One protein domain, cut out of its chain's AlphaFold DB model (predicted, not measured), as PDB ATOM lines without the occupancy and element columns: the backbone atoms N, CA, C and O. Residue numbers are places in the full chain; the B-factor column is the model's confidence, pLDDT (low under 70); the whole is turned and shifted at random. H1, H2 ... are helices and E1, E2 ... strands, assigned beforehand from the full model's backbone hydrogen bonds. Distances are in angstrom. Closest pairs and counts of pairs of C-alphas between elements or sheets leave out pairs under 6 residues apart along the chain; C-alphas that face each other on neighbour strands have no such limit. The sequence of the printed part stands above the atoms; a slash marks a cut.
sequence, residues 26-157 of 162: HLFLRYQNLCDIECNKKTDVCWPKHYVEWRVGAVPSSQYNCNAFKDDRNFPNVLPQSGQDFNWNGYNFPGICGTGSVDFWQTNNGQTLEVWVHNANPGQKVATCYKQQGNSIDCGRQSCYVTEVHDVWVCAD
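AT A GLANCE: This is residues 26 to 157 of the 162 residues of an uncharacterized protein of Neonectria ditissima (UniProt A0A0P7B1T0). One twisted, branched sheet makes this domain: the long hairpin of E1 and E2, with E8 and E7 beside it, is joined through the pairing of E6 with the last part of E8 to a meander, E3 E4 E5 E6, each strand the antiparallel neighbour of the one before. The tip of the E1 and E2 hairpin, residues 40 to 45, sticks out at one end of the long axis, and the short helix H1 sits on the sheet. The printed part has 132 residues with the order E1 E2 H1 E3 E4 E5 E6 E7 E8, mostly strand, and the neighbour strands are antiparallel. It is only just compact, close to loose, with a radius of gyration of the C-alphas of 16.9 A, and spans 59 by 30 by 29 A.

HOW THE PARTS SIT: E8, residues 145 to 155, has three neighbours in staggered pairing. E1, residues 26 to 40, lies on one side of it, with N 31 and O 148 2.8 A apart, within hydrogen-bond range. On the other side lie E7, residues 137 to 142, beside residues 145 to 149, with N 139 and O 147 at 2.9 A, and E6, residues 125 to 132, beside residues 152 to 155, with N 132 and O 152 at 2.7 A. E6 and E7 are apart. E2, residues 45 to 60, is an edge strand in a hairpin with E1, with N 30 and O 55 at 2.7 A. E5, residues 112 to 117, is the antiparallel neighbour of E6, with N 113 and O 129 at 2.8 A; E4, residues 102 to 107, is the antiparallel neighbour of E5, with N 103 and O 116 at 2.8 A; and the edge strand E3, residues 91 to 93, is the antiparallel neighbour of E4, with N 93 and O 102 at 2.9 A, these N and O pairs being within hydrogen-bond range. H1, residues 66 to 69, is on the sheet at a height of 5.3 A, over none of the strands; its closest C-alphas to E2 are those of Ala 68 and Gly 57, 5.4 A apart. H1 is too short for an O i to N i+4 pair, and its one O i to N i+3 pair is within range.

IN THESE COORDINATES: E1 begins at C-alpha 26, (38.814, -26.383, 33.450), and is 42.2 A long; E2 is 46.2 A. E6 measures 20.7 A. E8 measures 29.2 A and ends at C-alpha 155, (38.278, -25.736, 39.410).

THE WHOLE: The C-alphas of Thr 43 and Pro 122 are the two farthest apart, 58.9 A. The printed part has no cut. The link from H1 to E3, residues 70 to 90, is long. The mean pLDDT of the printed part is 70.6; 54 residues are under 70, among them residues 68 to 100 and 140 to 152.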
ATOM      1  N   HIS A  26      37.886 -25.272  33.605       76.25
ATOM      2  CA  HIS A  26      38.814 -26.383  33.450       76.25
ATOM      3  C   HIS A  26      40.208 -25.839  33.201       76.25
ATOM      4  O   HIS A  26      40.355 -24.948  32.370       76.25
ATOM      5  N   LEU A  27      41.210 -26.407  33.869       75.56
ATOM      6  CA  LEU A  27      42.602 -26.324  33.431       75.56
ATOM      7  C   LEU A  27      42.962 -27.610  32.715       75.56
ATOM      8  O   LEU A  27      42.550 -28.690  33.144       75.56
ATOM      9  N   PHE A  28      43.746 -27.499  31.656       74.75
ATOM     10  CA  PHE A  28      44.190 -28.667  30.918       74.75
ATOM     11  C   PHE A  28      45.529 -28.453  30.219       74.75
ATOM     12  O   PHE A  28      45.950 -27.321  29.962       74.75
ATOM     13  N   LEU A  29      46.185 -29.569  29.915       72.38
ATOM     14  CA  LEU A  29      47.479 -29.643  29.246       72.38
ATOM     15  C   LEU A  29      47.269 -29.929  27.767       72.38
ATOM     16  O   LEU A  29      46.797 -31.003  27.414       72.38
ATOM     17  N   ARG A  30      47.655 -29.002  26.893       73.25
ATOM     18  CA  ARG A  30      47.851 -29.289  25.475       73.25
ATOM     19  C   ARG A  30      49.151 -30.042  25.307       73.25
ATOM     20  O   ARG A  30      50.201 -29.490  25.611       73.25
ATOM     21  N   TYR A  31      49.075 -31.232  24.746       73.62
ATOM     22  CA  TYR A  31      50.182 -31.889  24.082       73.62
ATOM     23  C   TYR A  31      50.184 -31.489  22.608       73.62
ATOM     24  O   TYR A  31      49.153 -31.589  21.941       73.62
ATOM     25  N   GLN A  32      51.332 -31.062  22.089       70.56
ATOM     26  CA  GLN A  32      51.559 -30.895  20.659       70.56
ATOM     27  C   GLN A  32      52.823 -31.609  20.213       70.56
ATOM     28  O   GLN A  32      53.913 -31.318  20.690       70.56
ATOM     29  N   ASN A  33      52.682 -32.503  19.241       70.56
ATOM     30  CA  ASN A  33      53.811 -32.988  18.457       70.56
ATOM     31  C   ASN A  33      53.938 -32.099  17.219       70.56
ATOM     32  O   ASN A  33      53.026 -32.076  16.394       70.56
ATOM     33  N   LEU A  34      55.020 -31.332  17.120       71.94
ATOM     34  CA  LEU A  34      55.277 -30.431  16.005       71.94
ATOM     35  C   LEU A  34      56.335 -31.037  15.089       71.94
ATOM     36  O   LEU A  34      57.391 -31.481  15.541       71.94
ATOM     37  N   CYS A  35      56.041 -31.017  13.793       75.31
ATOM     38  CA  CYS A  35      57.019 -31.271  12.751       75.31
ATOM     39  C   CYS A  35      57.567 -29.955  12.237       75.31
ATOM     40  O   CYS A  35      56.810 -29.100  11.770       75.31
ATOM     41  N   ASP A  36      58.882 -29.848  12.265       73.88
ATOM     42  CA  ASP A  36      59.621 -28.808  11.576       73.88
ATOM     43  C   ASP A  36      60.652 -29.453  10.650       73.88
ATOM     44  O   ASP A  36      61.006 -30.624  10.806       73.88
ATOM     45  N   ILE A  37      61.105 -28.714   9.647       81.75
ATOM     46  CA  ILE A  37      62.148 -29.165   8.733       81.75
ATOM     47  C   ILE A  37      63.393 -28.356   9.055       81.75
ATOM     48  O   ILE A  37      63.485 -27.168   8.752       81.75
ATOM     49  N   GLU A  38      64.378 -29.015   9.654       82.00
ATOM     50  CA  GLU A  38      65.665 -28.392   9.913       82.00
ATOM     51  C   GLU A  38      66.604 -28.702   8.747       82.00
ATOM     52  O   GLU A  38      66.863 -29.861   8.425       82.00
ATOM     53  N   CYS A  39      67.098 -27.653   8.094       86.81
ATOM     54  CA  CYS A  39      68.033 -27.767   6.981       86.81
ATOM     55  C   CYS A  39      69.432 -27.325   7.406       86.81
ATOM     56  O   CYS A  39      69.631 -26.229   7.941       86.81
ATOM     57  N   ASN A  40      70.431 -28.153   7.114       87.00
ATOM     58  CA  ASN A  40      71.823 -27.764   7.257       87.00
ATOM     59  C   ASN A  40      72.191 -26.756   6.166       87.00
ATOM     60  O   ASN A  40      72.416 -27.124   5.015       87.00
ATOM     61  N   LYS A  41      72.346 -25.489   6.556       84.50
ATOM     62  CA  LYS A  41      72.697 -24.379   5.653       84.50
ATOM     63  C   LYS A  41      74.020 -24.559   4.893       84.50
ATOM     64  O   LYS A  41      74.290 -23.788   3.981       84.50
ATOM     65  N   LYS A  42      74.877 -25.509   5.287       83.38
ATOM     66  CA  LYS A  42      76.146 -25.805   4.602       83.38
ATOM     67  C   LYS A  42      76.050 -26.954   3.603       83.38
ATOM     68  O   LYS A  42      76.891 -27.023   2.716       83.38
ATOM     69  N   THR A  43      75.100 -27.873   3.774       87.00
ATOM     70  CA  THR A  43      75.003 -29.084   2.942       87.00
ATOM     71  C   THR A  43      73.697 -29.180   2.158       87.00
ATOM     72  O   THR A  43      73.553 -30.128   1.398       87.00
ATOM     73  N   ASP A  44      72.747 -28.260   2.368       84.62
ATOM     74  CA  ASP A  44      71.375 -28.306   1.824       84.62
ATOM     75  C   ASP A  44      70.635 -29.626   2.106       84.62
ATOM     76  O   ASP A  44      69.644 -29.976   1.469       84.62
ATOM     77  N   VAL A  45      71.093 -30.368   3.117       88.88
ATOM     78  CA  VAL A  45      70.414 -31.573   3.591       88.88
ATOM     79  C   VAL A  45      69.421 -31.151   4.660       88.88
ATOM     80  O   VAL A  45      69.809 -30.534   5.654       88.88
ATOM     81  N   CYS A  46      68.156 -31.507   4.462       84.50
ATOM     82  CA  CYS A  46      67.083 -31.272   5.415       84.50
ATOM     83  C   CYS A  46      66.657 -32.579   6.082       84.50
ATOM     84  O   CYS A  46      66.615 -33.626   5.435       84.50
ATOM     85  N   TRP A  47      66.302 -32.517   7.361       81.75
ATOM     86  CA  TRP A  47      65.716 -33.637   8.090       81.75
ATOM     87  C   TRP A  47      64.475 -33.185   8.862       81.75
ATOM     88  O   TRP A  47      64.414 -32.046   9.338       81.75
ATOM     89  N   PRO A  48      63.470 -34.067   9.000       76.75
ATOM     90  CA  PRO A  48      62.339 -33.793   9.866       76.75
ATOM     91  C   PRO A  48      62.820 -33.732  11.316       76.75
ATOM     92  O   PRO A  48      63.518 -34.623  11.807       76.75
ATOM     93  N   LYS A  49      62.432 -32.667  12.004       75.06
ATOM     94  CA  LYS A  49      62.629 -32.473  13.430       75.06
ATOM     95  C   LYS A  49      61.273 -32.563  14.104       75.06
ATOM     96  O   LYS A  49      60.360 -31.810  13.781       75.06
ATOM     97  N   HIS A  50      61.169 -33.479  15.054       72.62
ATOM     98  CA  HIS A  50      60.010 -33.581  15.923       72.62
ATOM     99  C   HIS A  50      60.346 -32.934  17.253       72.62
ATOM    100  O   HIS A  50      61.372 -33.257  17.858       72.62
ATOM    101  N   TYR A  51      59.489 -32.039  17.722       72.62
ATOM    102  CA  TYR A  51      59.554 -31.578  19.099       72.62
ATOM    103  C   TYR A  51      58.173 -31.601  19.729       72.62
ATOM    104  O   TYR A  51      57.149 -31.407  19.075       72.62
ATOM    105  N   VAL A  52      58.180 -31.902  21.021       70.88
ATOM    106  CA  VAL A  52      56.980 -31.927  21.839       70.88
ATOM    107  C   VAL A  52      56.859 -30.587  22.539       70.88
ATOM    108  O   VAL A  52      57.794 -30.140  23.201       70.88
ATOM    109  N   GLU A  53      55.691 -29.982  22.415       70.56
ATOM    110  CA  GLU A  53      55.303 -28.786  23.134       70.56
ATOM    111  C   GLU A  53      54.163 -29.117  24.099       70.56
ATOM    112  O   GLU A  53      53.184 -29.763  23.724       70.56
ATOM    113  N   TRP A  54      54.291 -28.655  25.342       65.94
ATOM    114  CA  TRP A  54      53.228 -28.725  26.337       65.94
ATOM    115  C   TRP A  54      52.756 -27.311  26.674       65.94
ATOM    116  O   TRP A  54      53.578 -26.441  26.963       65.94
ATOM    117  N   ARG A  55      51.441 -27.059  26.639       69.62
ATOM    118  CA  ARG A  55      50.856 -25.761  27.031       69.62
ATOM    119  C   ARG A  55      49.714 -25.922  28.018       69.62
ATOM    120  O   ARG A  55      49.020 -26.926  28.002       69.62
ATOM    121  N   VAL A  56      49.477 -24.897  28.827       71.12
ATOM    122  CA  VAL A  56      48.310 -24.822  29.716       71.12
ATOM    123  C   VAL A  56      47.230 -24.002  29.050       71.12
ATOM    124  O   VAL A  56      47.507 -22.926  28.527       71.12
ATOM    125  N   GLY A  57      46.002 -24.492  29.099       70.44
ATOM    126  CA  GLY A  57      44.827 -23.721  28.727       70.44
ATOM    127  C   GLY A  57      43.814 -23.717  29.857       70.44
ATOM    128  O   GLY A  57      43.814 -24.612  30.707       70.44
ATOM    129  N   ALA A  58      42.946 -22.708  29.840       72.50
ATOM    130  CA  ALA A  58      41.765 -22.685  30.679       72.50
ATOM    131  C   ALA A  58      40.538 -22.240  29.903       72.50
ATOM    132  O   ALA A  58      40.610 -21.341  29.068       72.50
ATOM    133  N   VAL A  59      39.403 -22.855  30.206       71.88
ATOM    134  CA  VAL A  59      38.105 -22.498  29.626       71.88
ATOM    135  C   VAL A  59      37.035 -22.542  30.703       71.88
ATOM    136  O   VAL A  59      37.154 -23.344  31.634       71.88
ATOM    137  N   PRO A  60      35.955 -21.757  30.565       73.00
ATOM    138  CA  PRO A  60      34.761 -21.938  31.382       73.00
ATOM    139  C   PRO A  60      34.314 -23.403  31.386       73.00
ATOM    140  O   PRO A  60      34.412 -24.082  30.362       73.00
ATOM    141  N   SER A  61      33.755 -23.890  32.494       73.56
ATOM    142  CA  SER A  61      33.313 -25.289  32.594       73.56
ATOM    143  C   SER A  61      32.249 -25.683  31.565       73.56
ATOM    144  O   SER A  61      32.136 -26.846  31.191       73.56
ATOM    145  N   SER A  62      31.501 -24.711  31.042       70.12
ATOM    146  CA  SER A  62      30.538 -24.903  29.952       70.12
ATOM    147  C   SER A  62      31.178 -25.067  28.568       70.12
ATOM    148  O   SER A  62      30.492 -25.445  27.620       70.12
ATOM    149  N   GLN A  63      32.474 -24.785  28.430       72.19
ATOM    150  CA  GLN A  63      33.210 -24.788  27.167       72.19
ATOM    151  C   GLN A  63      34.362 -25.795  27.181       72.19
ATOM    152  O   GLN A  63      35.418 -25.519  26.620       72.19
ATOM    153  N   TYR A  64      34.173 -26.961  27.810       71.69
ATOM    154  CA  TYR A  64      35.163 -28.041  27.826       71.69
ATOM    155  C   TYR A  64      35.443 -28.575  26.408       71.69
ATOM    156  O   TYR A  64      34.802 -29.501  25.913       71.69
ATOM    157  N   ASN A  65      36.361 -27.906  25.715       74.19
ATOM    158  CA  ASN A  65      36.760 -28.130  24.336       74.19
ATOM    159  C   ASN A  65      38.137 -27.475  24.090       74.19
ATOM    160  O   ASN A  65      38.761 -26.907  24.983       74.19
ATOM    161  N   CYS A  66      38.598 -27.510  22.844       73.50
ATOM    162  CA  CYS A  66      39.907 -26.994  22.444       73.50
ATOM    163  C   CYS A  66      39.971 -25.467  22.246       73.50
ATOM    164  O   CYS A  66      40.947 -24.978  21.680       73.50
ATOM    165  N   ASN A  67      38.941 -24.698  22.622       70.44
ATOM    166  CA  ASN A  67      38.849 -23.269  22.293       70.44
ATOM    167  C   ASN A  67      39.978 -22.444  22.916       70.44
ATOM    168  O   ASN A  67      40.482 -21.549  22.243       70.44
ATOM    169  N   ALA A  68      40.452 -22.792  24.120       64.31
ATOM    170  CA  ALA A  68      41.629 -22.142  24.712       64.31
ATOM    171  C   ALA A  68      42.906 -22.295  23.872       64.31
ATOM    172  O   ALA A  68      43.889 -21.612  24.098       64.31
ATOM    173  N   PHE A  69      42.929 -23.188  22.889       64.31
ATOM    174  CA  PHE A  69      44.109 -23.440  22.067       64.31
ATOM    175  C   PHE A  69      43.940 -23.050  20.609       64.31
ATOM    176  O   PHE A  69      44.883 -23.192  19.836       64.31
ATOM    177  N   LYS A  70      42.752 -22.565  20.238       62.28
ATOM    178  CA  LYS A  70      42.464 -22.016  18.910       62.28
ATOM    179  C   LYS A  70      42.728 -20.509  18.835       62.28
ATOM    180  O   LYS A  70      42.650 -19.945  17.749       62.28
ATOM    181  N   ASP A  71      43.029 -19.876  19.967       55.44
ATOM    182  CA  ASP A  71      43.334 -18.452  20.065       55.44
ATOM    183  C   ASP A  71      44.671 -18.227  20.782       55.44
ATOM    184  O   ASP A  71      44.741 -18.047  21.999       55.44
ATOM    185  N   ASP A  72      45.749 -18.219  19.998       51.50
ATOM    186  CA  ASP A  72      47.117 -18.005  20.478       51.50
ATOM    187  C   ASP A  72      47.327 -16.636  21.160       51.50
ATOM    188  O   ASP A  72      48.338 -16.438  21.832       51.50
ATOM    189  N   ARG A  73      46.386 -15.682  21.031       43.28
ATOM    190  CA  ARG A  73      46.468 -14.367  21.698       43.28
ATOM    191  C   ARG A  73      46.093 -14.432  23.173       43.28
ATOM    192  O   ARG A  73      46.589 -13.626  23.953       43.28
ATOM    193  N   ASN A  74      45.223 -15.368  23.544       44.34
ATOM    194  CA  ASN A  74      44.720 -15.513  24.909       44.34
ATOM    195  C   ASN A  74      45.582 -16.451  25.767       44.34
ATOM    196  O   ASN A  74      45.461 -16.437  26.989       44.34
ATOM    197  N   PHE A  75      46.476 -17.225  25.142       49.62
ATOM    198  CA  PHE A  75      47.374 -18.162  25.829       49.62
ATOM    199  C   PHE A  75      48.804 -18.098  25.251       49.62
ATOM    200  O   PHE A  75      49.309 -19.090  24.719       49.62
ATOM    201  N   PRO A  76      49.475 -16.928  25.329       43.44
ATOM    202  CA  PRO A  76      50.720 -16.654  24.601       43.44
ATOM    203  C   PRO A  76      51.985 -17.307  25.192       43.44
ATOM    204  O   PRO A  76      53.076 -17.106  24.660       43.44
ATOM    205  N   ASN A  77      51.884 -18.081  26.276       44.81
ATOM    206  CA  ASN A  77      53.052 -18.485  27.059       44.81
ATOM    207  C   ASN A  77      53.395 -19.965  26.862       44.81
ATOM    208  O   ASN A  77      52.802 -20.863  27.460       44.81
ATOM    209  N   VAL A  78      54.382 -20.192  25.997       42.47
ATOM    210  CA  VAL A  78      55.093 -21.461  25.830       42.47
ATOM    211  C   VAL A  78      55.939 -21.706  27.076       42.47
ATOM    212  O   VAL A  78      56.781 -20.873  27.412       42.47
ATOM    213  N   LEU A  79      55.757 -22.845  27.748       44.66
ATOM    214  CA  LEU A  79      56.736 -23.301  28.727       44.66
ATOM    215  C   LEU A  79      57.717 -24.279  28.069       44.66
ATOM    216  O   LEU A  79      57.293 -25.292  27.510       44.66
ATOM    217  N   PRO A  80      59.033 -24.042  28.175       39.97
ATOM    218  CA  PRO A  80      60.024 -25.049  27.865       39.97
ATOM    219  C   PRO A  80      60.193 -25.950  29.091       39.97
ATOM    220  O   PRO A  80      61.052 -25.677  29.921       39.97
ATOM    221  N   GLN A  81      59.396 -27.013  29.229       48.56
ATOM    222  CA  GLN A  81      59.842 -28.204  29.962       48.56
ATOM    223  C   GLN A  81      58.983 -29.445  29.705       48.56
ATOM    224  O   GLN A  81      57.766 -29.399  29.554       48.56
ATOM    225  N   SER A  82      59.685 -30.574  29.647       46.38
ATOM    226  CA  SER A  82      59.175 -31.919  29.432       46.38
ATOM    227  C   SER A  82      58.500 -32.454  30.694       46.38
ATOM    228  O   SER A  82      59.178 -32.806  31.657       46.38
ATOM    229  N   GLY A  83      57.180 -32.576  30.675       48.47
ATOM    230  CA  GLY A  83      56.453 -33.328  31.686       48.47
ATOM    231  C   GLY A  83      55.117 -33.771  31.121       48.47
ATOM    232  O   GLY A  83      54.346 -32.938  30.666       48.47
ATOM    233  N   GLN A  84      54.862 -35.080  31.132       52.06
ATOM    234  CA  GLN A  84      53.548 -35.646  30.798       52.06
ATOM    235  C   GLN A  84      52.506 -35.370  31.898       52.06
ATOM    236  O   GLN A  84      51.326 -35.619  31.685       52.06
ATOM    237  N   ASP A  85      52.940 -34.826  33.043       55.19
ATOM    238  CA  ASP A  85      52.138 -34.639  34.246       55.19
ATOM    239  C   ASP A  85      52.188 -33.190  34.754       55.19
ATOM    240  O   ASP A  85      53.226 -32.525  34.728       55.19
ATOM    241  N   PHE A  86      51.069 -32.736  35.320       57.53
ATOM    242  CA  PHE A  86      50.865 -31.421  35.951       57.53
ATOM    243  C   PHE A  86      51.627 -31.230  37.292       57.53
ATOM    244  O   PHE A  86      51.064 -30.716  38.255       57.53
ATOM    245  N   ASN A  87      52.884 -31.671  37.427       57.81
ATOM    246  CA  ASN A  87      53.655 -31.572  38.681       57.81
ATOM    247  C   ASN A  87      54.342 -30.201  38.844       57.81
ATOM    248  O   ASN A  87      55.563 -30.083  38.725       57.81
ATOM    249  N   TRP A  88      53.550 -29.150  39.070       65.62
ATOM    250  CA  TRP A  88      54.014 -27.757  39.025       65.62
ATOM    251  C   TRP A  88      53.785 -26.999  40.331       65.62
ATOM    252  O   TRP A  88      52.911 -26.142  40.429       65.62
ATOM    253  N   ASN A  89      54.611 -27.287  41.334       62.59
ATOM    254  CA  ASN A  89      54.635 -26.516  42.576       62.59
ATOM    255  C   ASN A  89      55.447 -25.224  42.413       62.59
ATOM    256  O   ASN A  89      56.631 -25.287  42.093       62.59
ATOM    257  N   GLY A  90      54.828 -24.072  42.682       58.62
ATOM    258  CA  GLY A  90      55.507 -22.777  42.785       58.62
ATOM    259  C   GLY A  90      55.826 -22.093  41.452       58.62
ATOM    260  O   GLY A  90      56.772 -21.312  41.386       58.62
ATOM    261  N   TYR A  91      55.067 -22.380  40.392       62.69
ATOM    262  CA  TYR A  91      55.242 -21.737  39.084       62.69
ATOM    263  C   TYR A  91      54.274 -20.565  38.898       62.69
ATOM    264  O   TYR A  91      53.072 -20.740  39.098       62.69
ATOM    265  N   ASN A  92      54.803 -19.418  38.454       64.69
ATOM    266  CA  ASN A  92      54.033 -18.246  38.027       64.69
ATOM    267  C   ASN A  92      53.676 -18.359  36.543       64.69
ATOM    268  O   ASN A  92      54.549 -18.604  35.708       64.69
ATOM    269  N   PHE A  93      52.414 -18.093  36.215       65.56
ATOM    270  CA  PHE A  93      51.943 -17.983  34.841       65.56
ATOM    271  C   PHE A  93      51.320 -16.613  34.584       65.56
ATOM    272  O   PHE A  93      50.431 -16.222  35.343       65.56
ATOM    273  N   PRO A  94      51.707 -15.896  33.508       57.41
ATOM    274  CA  PRO A  94      51.054 -14.655  33.125       57.41
ATOM    275  C   PRO A  94      49.671 -14.966  32.556       57.41
ATOM    276  O   PRO A  94      49.546 -15.321  31.387       57.41
ATOM    277  N   GLY A  95      48.665 -14.821  33.413       59.91
ATOM    278  CA  GLY A  95      47.254 -14.734  33.074       59.91
ATOM    279  C   GLY A  95      46.591 -15.986  32.521       59.91
ATOM    280  O   GLY A  95      46.985 -16.562  31.514       59.91
ATOM    281  N   ILE A  96      45.497 -16.366  33.171       62.47
ATOM    282  CA  ILE A  96      44.604 -17.431  32.741       62.47
ATOM    283  C   ILE A  96      43.225 -16.810  32.632       62.47
ATOM    284  O   ILE A  96      42.769 -16.180  33.578       62.47
ATOM    285  N   CYS A  97      42.586 -16.923  31.465       61.97
ATOM    286  CA  CYS A  97      41.296 -16.274  31.213       61.97
ATOM    287  C   CYS A  97      41.303 -14.747  31.466       61.97
ATOM    288  O   CYS A  97      40.330 -14.172  31.944       61.97
ATOM    289  N   GLY A  98      42.415 -14.074  31.153       57.50
ATOM    290  CA  GLY A  98      42.550 -12.622  31.324       57.50
ATOM    291  C   GLY A  98      42.855 -12.160  32.752       57.50
ATOM    292  O   GLY A  98      42.931 -10.952  32.987       57.50
ATOM    293  N   THR A  99      43.070 -13.072  33.709       60.34
ATOM    294  CA  THR A  99      43.569 -12.688  35.037       60.34
ATOM    295  C   THR A  99      45.022 -12.212  34.979       60.34
ATOM    296  O   THR A  99      45.727 -12.434  33.999       60.34
ATOM    297  N   GLY A 100      45.501 -11.557  36.040       68.81
ATOM    298  CA  GLY A 100      46.935 -11.308  36.224       68.81
ATOM    299  C   GLY A 100      47.730 -12.601  36.456       68.81
ATOM    300  O   GLY A 100      47.187 -13.705  36.364       68.81
ATOM    301  N   SER A 101      49.018 -12.465  36.778       77.19
ATOM    302  CA  SER A 101      49.871 -13.615  37.097       77.19
ATOM    303  C   SER A 101      49.340 -14.440  38.274       77.19
ATOM    304  O   SER A 101      48.929 -13.876  39.292       77.19
ATOM    305  N   VAL A 102      49.393 -15.767  38.154       77.88
ATOM    306  CA  VAL A 102      48.957 -16.715  39.195       77.88
ATOM    307  C   VAL A 102      50.018 -17.772  39.490       77.88
ATOM    308  O   VAL A 102      50.771 -18.145  38.594       77.88
ATOM    309  N   ASP A 103      50.034 -18.260  40.731       80.69
ATOM    310  CA  ASP A 103      50.877 -19.353  41.215       80.69
ATOM    311  C   ASP A 103      50.077 -20.644  41.417       80.69
ATOM    312  O   ASP A 103      48.938 -20.616  41.896       80.69
ATOM    313  N   PHE A 104      50.707 -21.783  41.126       79.88
ATOM    314  CA  PHE A 104      50.121 -23.116  41.287       79.88
ATOM    315  C   PHE A 104      50.795 -23.936  42.381       79.88
ATOM    316  O   PHE A 104      52.021 -23.983  42.475       79.88
ATOM    317  N   TRP A 105      49.982 -24.627  43.180       82.25
ATOM    318  CA  TRP A 105      50.449 -25.471  44.276       82.25
ATOM    319  C   TRP A 105      49.669 -26.780  44.323       82.25
ATOM    320  O   TRP A 105      48.479 -26.799  44.639       82.25
ATOM    321  N   GLN A 106      50.331 -27.896  44.025       81.56
ATOM    322  CA  GLN A 106      49.758 -29.210  44.267       81.56
ATOM    323  C   GLN A 106      49.683 -29.479  45.765       81.56
ATOM    324  O   GLN A 106      50.622 -29.265  46.531       81.56
ATOM    325  N   THR A 107      48.547 -30.014  46.172       83.19
ATOM    326  CA  THR A 107      48.261 -30.424  47.540       83.19
ATOM    327  C   THR A 107      47.680 -31.835  47.521       83.19
ATOM    328  O   THR A 107      47.409 -32.404  46.459       83.19
ATOM    329  N   ASN A 108      47.542 -32.444  48.700       84.38
ATOM    330  CA  ASN A 108      46.931 -33.766  48.857       84.38
ATOM    331  C   ASN A 108      47.533 -34.836  47.915       84.38
ATOM    332  O   ASN A 108      46.815 -35.484  47.157       84.38
ATOM    333  N   ASN A 109      48.865 -34.975  47.909       80.75
ATOM    334  CA  ASN A 109      49.598 -35.929  47.060       80.75
ATOM    335  C   ASN A 109      49.261 -35.821  45.556       80.75
ATOM    336  O   ASN A 109      49.158 -36.832  44.862       80.75
ATOM    337  N   GLY A 110      49.045 -34.598  45.059       75.31
ATOM    338  CA  GLY A 110      48.754 -34.340  43.646       75.31
ATOM    339  C   GLY A 110      47.298 -34.591  43.240       75.31
ATOM    340  O   GLY A 110      47.007 -34.642  42.048       75.31
ATOM    341  N   GLN A 111      46.377 -34.756  44.196       80.88
ATOM    342  CA  GLN A 111      44.938 -34.878  43.911       80.88
ATOM    343  C   GLN A 111      44.246 -33.518  43.768       80.88
ATOM    344  O   GLN A 111      43.210 -33.407  43.107       80.88
ATOM    345  N   THR A 112      44.812 -32.479  44.382       84.69
ATOM    346  CA  THR A 112      44.284 -31.115  44.346       84.69
ATOM    347  C   THR A 112      45.353 -30.128  43.904       84.69
ATOM    348  O   THR A 112      46.534 -30.296  44.199       84.69
ATOM    349  N   LEU A 113      44.928 -29.089  43.193       82.69
ATOM    350  CA  LEU A 113      45.760 -27.995  42.714       82.69
ATOM    351  C   LEU A 113      45.154 -26.686  43.215       82.69
ATOM    352  O   LEU A 113      44.022 -26.346  42.878       82.69
ATOM    353  N   GLU A 114      45.879 -25.964  44.053       86.94
ATOM    354  CA  GLU A 114      45.487 -24.629  44.481       86.94
ATOM    355  C   GLU A 114      46.071 -23.578  43.543       86.94
ATOM    356  O   GLU A 114      47.225 -23.676  43.126       86.94
ATOM    357  N   VAL A 115      45.264 -22.564  43.240       82.94
ATOM    358  CA  VAL A 115      45.639 -21.437  42.385       82.94
ATOM    359  C   VAL A 115      45.596 -20.170  43.227       82.94
ATOM    360  O   VAL A 115      44.598 -19.904  43.906       82.94
ATOM    361  N   TRP A 116      46.666 -19.384  43.181       85.25
ATOM    362  CA  TRP A 116      46.866 -18.189  44.002       85.25
ATOM    363  C   TRP A 116      47.242 -16.990  43.130       85.25
ATOM    364  O   TRP A 116      47.878 -17.158  42.098       85.25
ATOM    365  N   VAL A 117      46.874 -15.770  43.525       84.06
ATOM    366  CA  VAL A 117      47.390 -14.555  42.870       84.06
ATOM    367  C   VAL A 117      48.877 -14.425  43.178       84.06
ATOM    368  O   VAL A 117      49.269 -14.432  44.348       84.06
ATOM    369  N   HIS A 118      49.693 -14.259  42.139       83.56
ATOM    370  CA  HIS A 118      51.134 -14.132  42.308       83.56
ATOM    371  C   HIS A 118      51.503 -12.877  43.105       83.56
ATOM    372  O   HIS A 118      51.017 -11.783  42.813       83.56
ATOM    373  N   ASN A 119      52.389 -13.027  44.094       85.19
ATOM    374  CA  ASN A 119      52.867 -11.951  44.978       85.19
ATOM    375  C   ASN A 119      51.762 -11.137  45.686       85.19
ATOM    376  O   ASN A 119      52.006 -10.001  46.101       85.19
ATOM    377  N   ALA A 120      50.554 -11.680  45.851       84.44
ATOM    378  CA  ALA A 120      49.521 -11.005  46.632       84.44
ATOM    379  C   ALA A 120      49.909 -10.927  48.119       84.44
ATOM    380  O   ALA A 120      50.386 -11.902  48.703       84.44
ATOM    381  N   ASN A 121      49.675  -9.766  48.739       82.88
ATOM    382  CA  ASN A 121      49.879  -9.553  50.169       82.88
ATOM    383  C   ASN A 121      48.650  -8.861  50.803       82.88
ATOM    384  O   ASN A 121      48.423  -7.682  50.514       82.88
ATOM    385  N   PRO A 122      47.870  -9.546  51.666       84.56
ATOM    386  CA  PRO A 122      48.029 -10.952  52.052       84.56
ATOM    387  C   PRO A 122      47.778 -11.902  50.868       84.56
ATOM    388  O   PRO A 122      47.153 -11.517  49.880       84.56
ATOM    389  N   GLY A 123      48.266 -13.142  50.966       85.00
ATOM    390  CA  GLY A 123      48.080 -14.148  49.917       85.00
ATOM    391  C   GLY A 123      46.602 -14.339  49.565       85.00
ATOM    392  O   GLY A 123      45.758 -14.472  50.451       85.00
ATOM    393  N   GLN A 124      46.288 -14.354  48.269       87.50
ATOM    394  CA  GLN A 124      44.918 -14.447  47.767       87.50
ATOM    395  C   GLN A 124      44.731 -15.736  46.966       87.50
ATOM    396  O   GLN A 124      45.218 -15.849  45.840       87.50
ATOM    397  N   LYS A 125      44.003 -16.703  47.534       87.12
ATOM    398  CA  LYS A 125      43.600 -17.919  46.817       87.12
ATOM    399  C   LYS A 125      42.467 -17.592  45.849       87.12
ATOM    400  O   LYS A 125      41.511 -16.926  46.239       87.12
ATOM    401  N   VAL A 126      42.575 -18.056  44.607       80.38
ATOM    402  CA  VAL A 126      41.588 -17.785  43.547       80.38
ATOM    403  C   VAL A 126      40.801 -19.015  43.126       80.38
ATOM    404  O   VAL A 126      39.679 -18.863  42.657       80.38
ATOM    405  N   ALA A 127      41.359 -20.217  43.286       82.81
ATOM    406  CA  ALA A 127      40.634 -21.452  43.019       82.81
ATOM    407  C   ALA A 127      41.260 -22.658  43.728       82.81
ATOM    408  O   ALA A 127      42.450 -22.681  44.058       82.81
ATOM    409  N   THR A 128      40.451 -23.700  43.895       86.56
ATOM    410  CA  THR A 128      40.926 -25.065  44.125       86.56
ATOM    411  C   THR A 128      40.410 -25.947  43.001       86.56
ATOM    412  O   THR A 128      39.215 -25.947  42.702       86.56
ATOM    413  N   CYS A 129      41.322 -26.689  42.384       82.38
ATOM    414  CA  CYS A 129      41.045 -27.576  41.275       82.38
ATOM    415  C   CYS A 129      41.291 -29.033  41.652       82.38
ATOM    416  O   CYS A 129      42.219 -29.354  42.394       82.38
ATOM    417  N   TYR A 130      40.459 -29.918  41.121       83.19
ATOM    418  CA  TYR A 130      40.471 -31.345  41.422       83.19
ATOM    419  C   TYR A 130      40.876 -32.123  40.182       83.19
ATOM    420  O   TYR A 130      40.295 -31.906  39.113       83.19
ATOM    421  N   LYS A 131      41.862 -33.018  40.323       77.56
ATOM    422  CA  LYS A 131      42.342 -33.830  39.204       77.56
ATOM    423  C   LYS A 131      41.216 -34.739  38.716       77.56
ATOM    424  O   LYS A 131      40.622 -35.476  39.501       77.56
ATOM    425  N   GLN A 132      40.941 -34.719  37.421       72.69
ATOM    426  CA  GLN A 132      40.091 -35.698  36.761       72.69
ATOM    427  C   GLN A 132      40.958 -36.628  35.925       72.69
ATOM    428  O   GLN A 132      41.716 -36.198  35.058       72.69
ATOM    429  N   GLN A 133      40.867 -37.918  36.225       62.28
ATOM    430  CA  GLN A 133      41.633 -38.950  35.539       62.28
ATOM    431  C   GLN A 133      40.951 -39.351  34.228       62.28
ATOM    432  O   GLN A 133      39.727 -39.426  34.160       62.28
ATOM    433  N   GLY A 134      41.753 -39.670  33.208       58.69
ATOM    434  CA  GLY A 134      41.298 -40.406  32.021       58.69
ATOM    435  C   GLY A 134      40.517 -39.612  30.972       58.69
ATOM    436  O   GLY A 134      40.104 -40.198  29.976       58.69
ATOM    437  N   ASN A 135      40.336 -38.302  31.147       63.78
ATOM    438  CA  ASN A 135      39.686 -37.457  30.148       63.78
ATOM    439  C   ASN A 135      40.738 -36.855  29.211       63.78
ATOM    440  O   ASN A 135      41.558 -36.047  29.647       63.78
ATOM    441  N   SER A 136      40.688 -37.231  27.932       68.94
ATOM    442  CA  SER A 136      41.387 -36.518  26.868       68.94
ATOM    443  C   SER A 136      40.423 -36.012  25.800       68.94
ATOM    444  O   SER A 136      39.369 -36.604  25.560       68.94
ATOM    445  N   ILE A 137      40.769 -34.886  25.177       72.00
ATOM    446  CA  ILE A 137      40.088 -34.382  23.980       72.00
ATOM    447  C   ILE A 137      41.099 -34.385  22.836       72.00
ATOM    448  O   ILE A 137      42.146 -33.745  22.937       72.00
ATOM    449  N   ASP A 138      40.771 -35.068  21.740       76.56
ATOM    450  CA  ASP A 138      41.487 -34.903  20.475       76.56
ATOM    451  C   ASP A 138      41.094 -33.552  19.861       76.56
ATOM    452  O   ASP A 138      39.931 -33.307  19.526       76.56
ATOM    453  N   CYS A 139      42.067 -32.651  19.752       73.62
ATOM    454  CA  CYS A 139      41.888 -31.316  19.193       73.62
ATOM    455  C   CYS A 139      42.255 -31.223  17.714       73.62
ATOM    456  O   CYS A 139      42.183 -30.137  17.130       73.62
ATOM    457  N   GLY A 140      42.608 -32.348  17.104       69.44
ATOM    458  CA  GLY A 140      42.924 -32.466  15.701       69.44
ATOM    459  C   GLY A 140      44.275 -33.125  15.476       69.44
ATOM    460  O   GLY A 140      45.274 -32.860  16.154       69.44
ATOM    461  N   ARG A 141      44.306 -33.925  14.411       64.81
ATOM    462  CA  ARG A 141      45.502 -34.549  13.861       64.81
ATOM    463  C   ARG A 141      45.658 -34.139  12.402       64.81
ATOM    464  O   ARG A 141      44.733 -34.308  11.611       64.81
ATOM    465  N   GLN A 142      46.821 -33.617  12.026       60.81
ATOM    466  CA  GLN A 142      47.136 -33.285  10.633       60.81
ATOM    467  C   GLN A 142      48.506 -33.827  10.270       60.81
ATOM    468  O   GLN A 142      49.494 -33.348  10.804       60.81
ATOM    469  N   SER A 143      48.570 -34.789   9.344       61.47
ATOM    470  CA  SER A 143      49.796 -35.443   8.857       61.47
ATOM    471  C   SER A 143      50.701 -35.978   9.981       61.47
ATOM    472  O   SER A 143      50.642 -37.162  10.304       61.47
ATOM    473  N   CYS A 144      51.499 -35.111  10.604       57.78
ATOM    474  CA  CYS A 144      52.401 -35.417  11.711       57.78
ATOM    475  C   CYS A 144      52.277 -34.451  12.914       57.78
ATOM    476  O   CYS A 144      53.048 -34.549  13.864       57.78
ATOM    477  N   TYR A 145      51.266 -33.580  12.899       61.44
ATOM    478  CA  TYR A 145      50.802 -32.789  14.029       61.44
ATOM    479  C   TYR A 145      49.747 -33.569  14.807       61.44
ATOM    480  O   TYR A 145      48.735 -33.984  14.238       61.44
ATOM    481  N   VAL A 146      49.973 -33.757  16.103       63.62
ATOM    482  CA  VAL A 146      48.983 -34.307  17.038       63.62
ATOM    483  C   VAL A 146      48.741 -33.244  18.090       63.62
ATOM    484  O   VAL A 146      49.707 -32.804  18.709       63.62
ATOM    485  N   THR A 147      47.489 -32.813  18.260       66.31
ATOM    486  CA  THR A 147      47.095 -31.939  19.366       66.31
ATOM    487  C   THR A 147      46.103 -32.676  20.249       66.31
ATOM    488  O   THR A 147      44.957 -32.882  19.861       66.31
ATOM    489  N   GLU A 148      46.537 -33.035  21.447       69.50
ATOM    490  CA  GLU A 148      45.696 -33.684  22.449       69.50
ATOM    491  C   GLU A 148      45.620 -32.802  23.685       69.50
ATOM    492  O   GLU A 148      46.531 -32.028  23.980       69.50
ATOM    493  N   VAL A 149      44.510 -32.892  24.403       69.38
ATOM    494  CA  VAL A 149      44.340 -32.226  25.688       69.38
ATOM    495  C   VAL A 149      44.220 -33.292  26.761       69.38
ATOM    496  O   VAL A 149      43.340 -34.139  26.654       69.38
ATOM    497  N   HIS A 150      45.101 -33.261  27.759       63.75
ATOM    498  CA  HIS A 150      45.190 -34.227  28.860       63.75
ATOM    499  C   HIS A 150      45.003 -33.554  30.227       63.75
ATOM    500  O   HIS A 150      45.058 -32.326  30.335       63.75
ATOM    501  N   ASP A 151      44.841 -34.389  31.264       61.81
ATOM    502  CA  ASP A 151      44.864 -34.031  32.688       61.81
ATOM    503  C   ASP A 151      43.993 -32.814  33.018       61.81
ATOM    504  O   ASP A 151      44.456 -31.695  33.250       61.81
ATOM    505  N   VAL A 152      42.687 -33.065  33.038       67.69
ATOM    506  CA  VAL A 152      41.681 -32.052  33.338       67.69
ATOM    507  C   VAL A 152      41.665 -31.789  34.831       67.69
ATOM    508  O   VAL A 152      41.433 -32.698  35.625       67.69
ATOM    509  N   TRP A 153      41.815 -30.533  35.223       73.50
ATOM    510  CA  TRP A 153      41.508 -30.106  36.579       73.50
ATOM    511  C   TRP A 153      40.200 -29.333  36.571       73.50
ATOM    512  O   TRP A 153      40.058 -28.354  35.841       73.50
ATOM    513  N   VAL A 154      39.235 -29.769  37.379       76.06
ATOM    514  CA  VAL A 154      37.973 -29.040  37.561       76.06
ATOM    515  C   VAL A 154      38.144 -28.079  38.714       76.06
ATOM    516  O   VAL A 154      38.297 -28.516  39.853       76.06
ATOM    517  N   CYS A 155      38.118 -26.786  38.422       75.75
ATOM    518  CA  CYS A 155      38.278 -25.736  39.410       75.75
ATOM    519  C   CYS A 155      36.916 -25.280  39.926       75.75
ATOM    520  O   CYS A 155      36.068 -24.818  39.161       75.75
ATOM    521  N   ALA A 156      36.711 -25.405  41.234       69.19
ATOM    522  CA  ALA A 156      35.511 -24.931  41.905       69.19
ATOM    523  C   ALA A 156      35.656 -23.438  42.236       69.19
ATOM    524  O   ALA A 156      35.801 -23.085  43.398       69.19
ATOM    525  N   ASP A 157      35.682 -22.561  41.227       65.31
ATOM    526  CA  ASP A 157      35.443 -21.127  41.429       65.31
ATOM    527  C   ASP A 157      35.137 -20.393  40.116       65.31
ATOM    528  O   ASP A 157      35.651 -20.751  39.058       65.31
TER     529      ASP A 157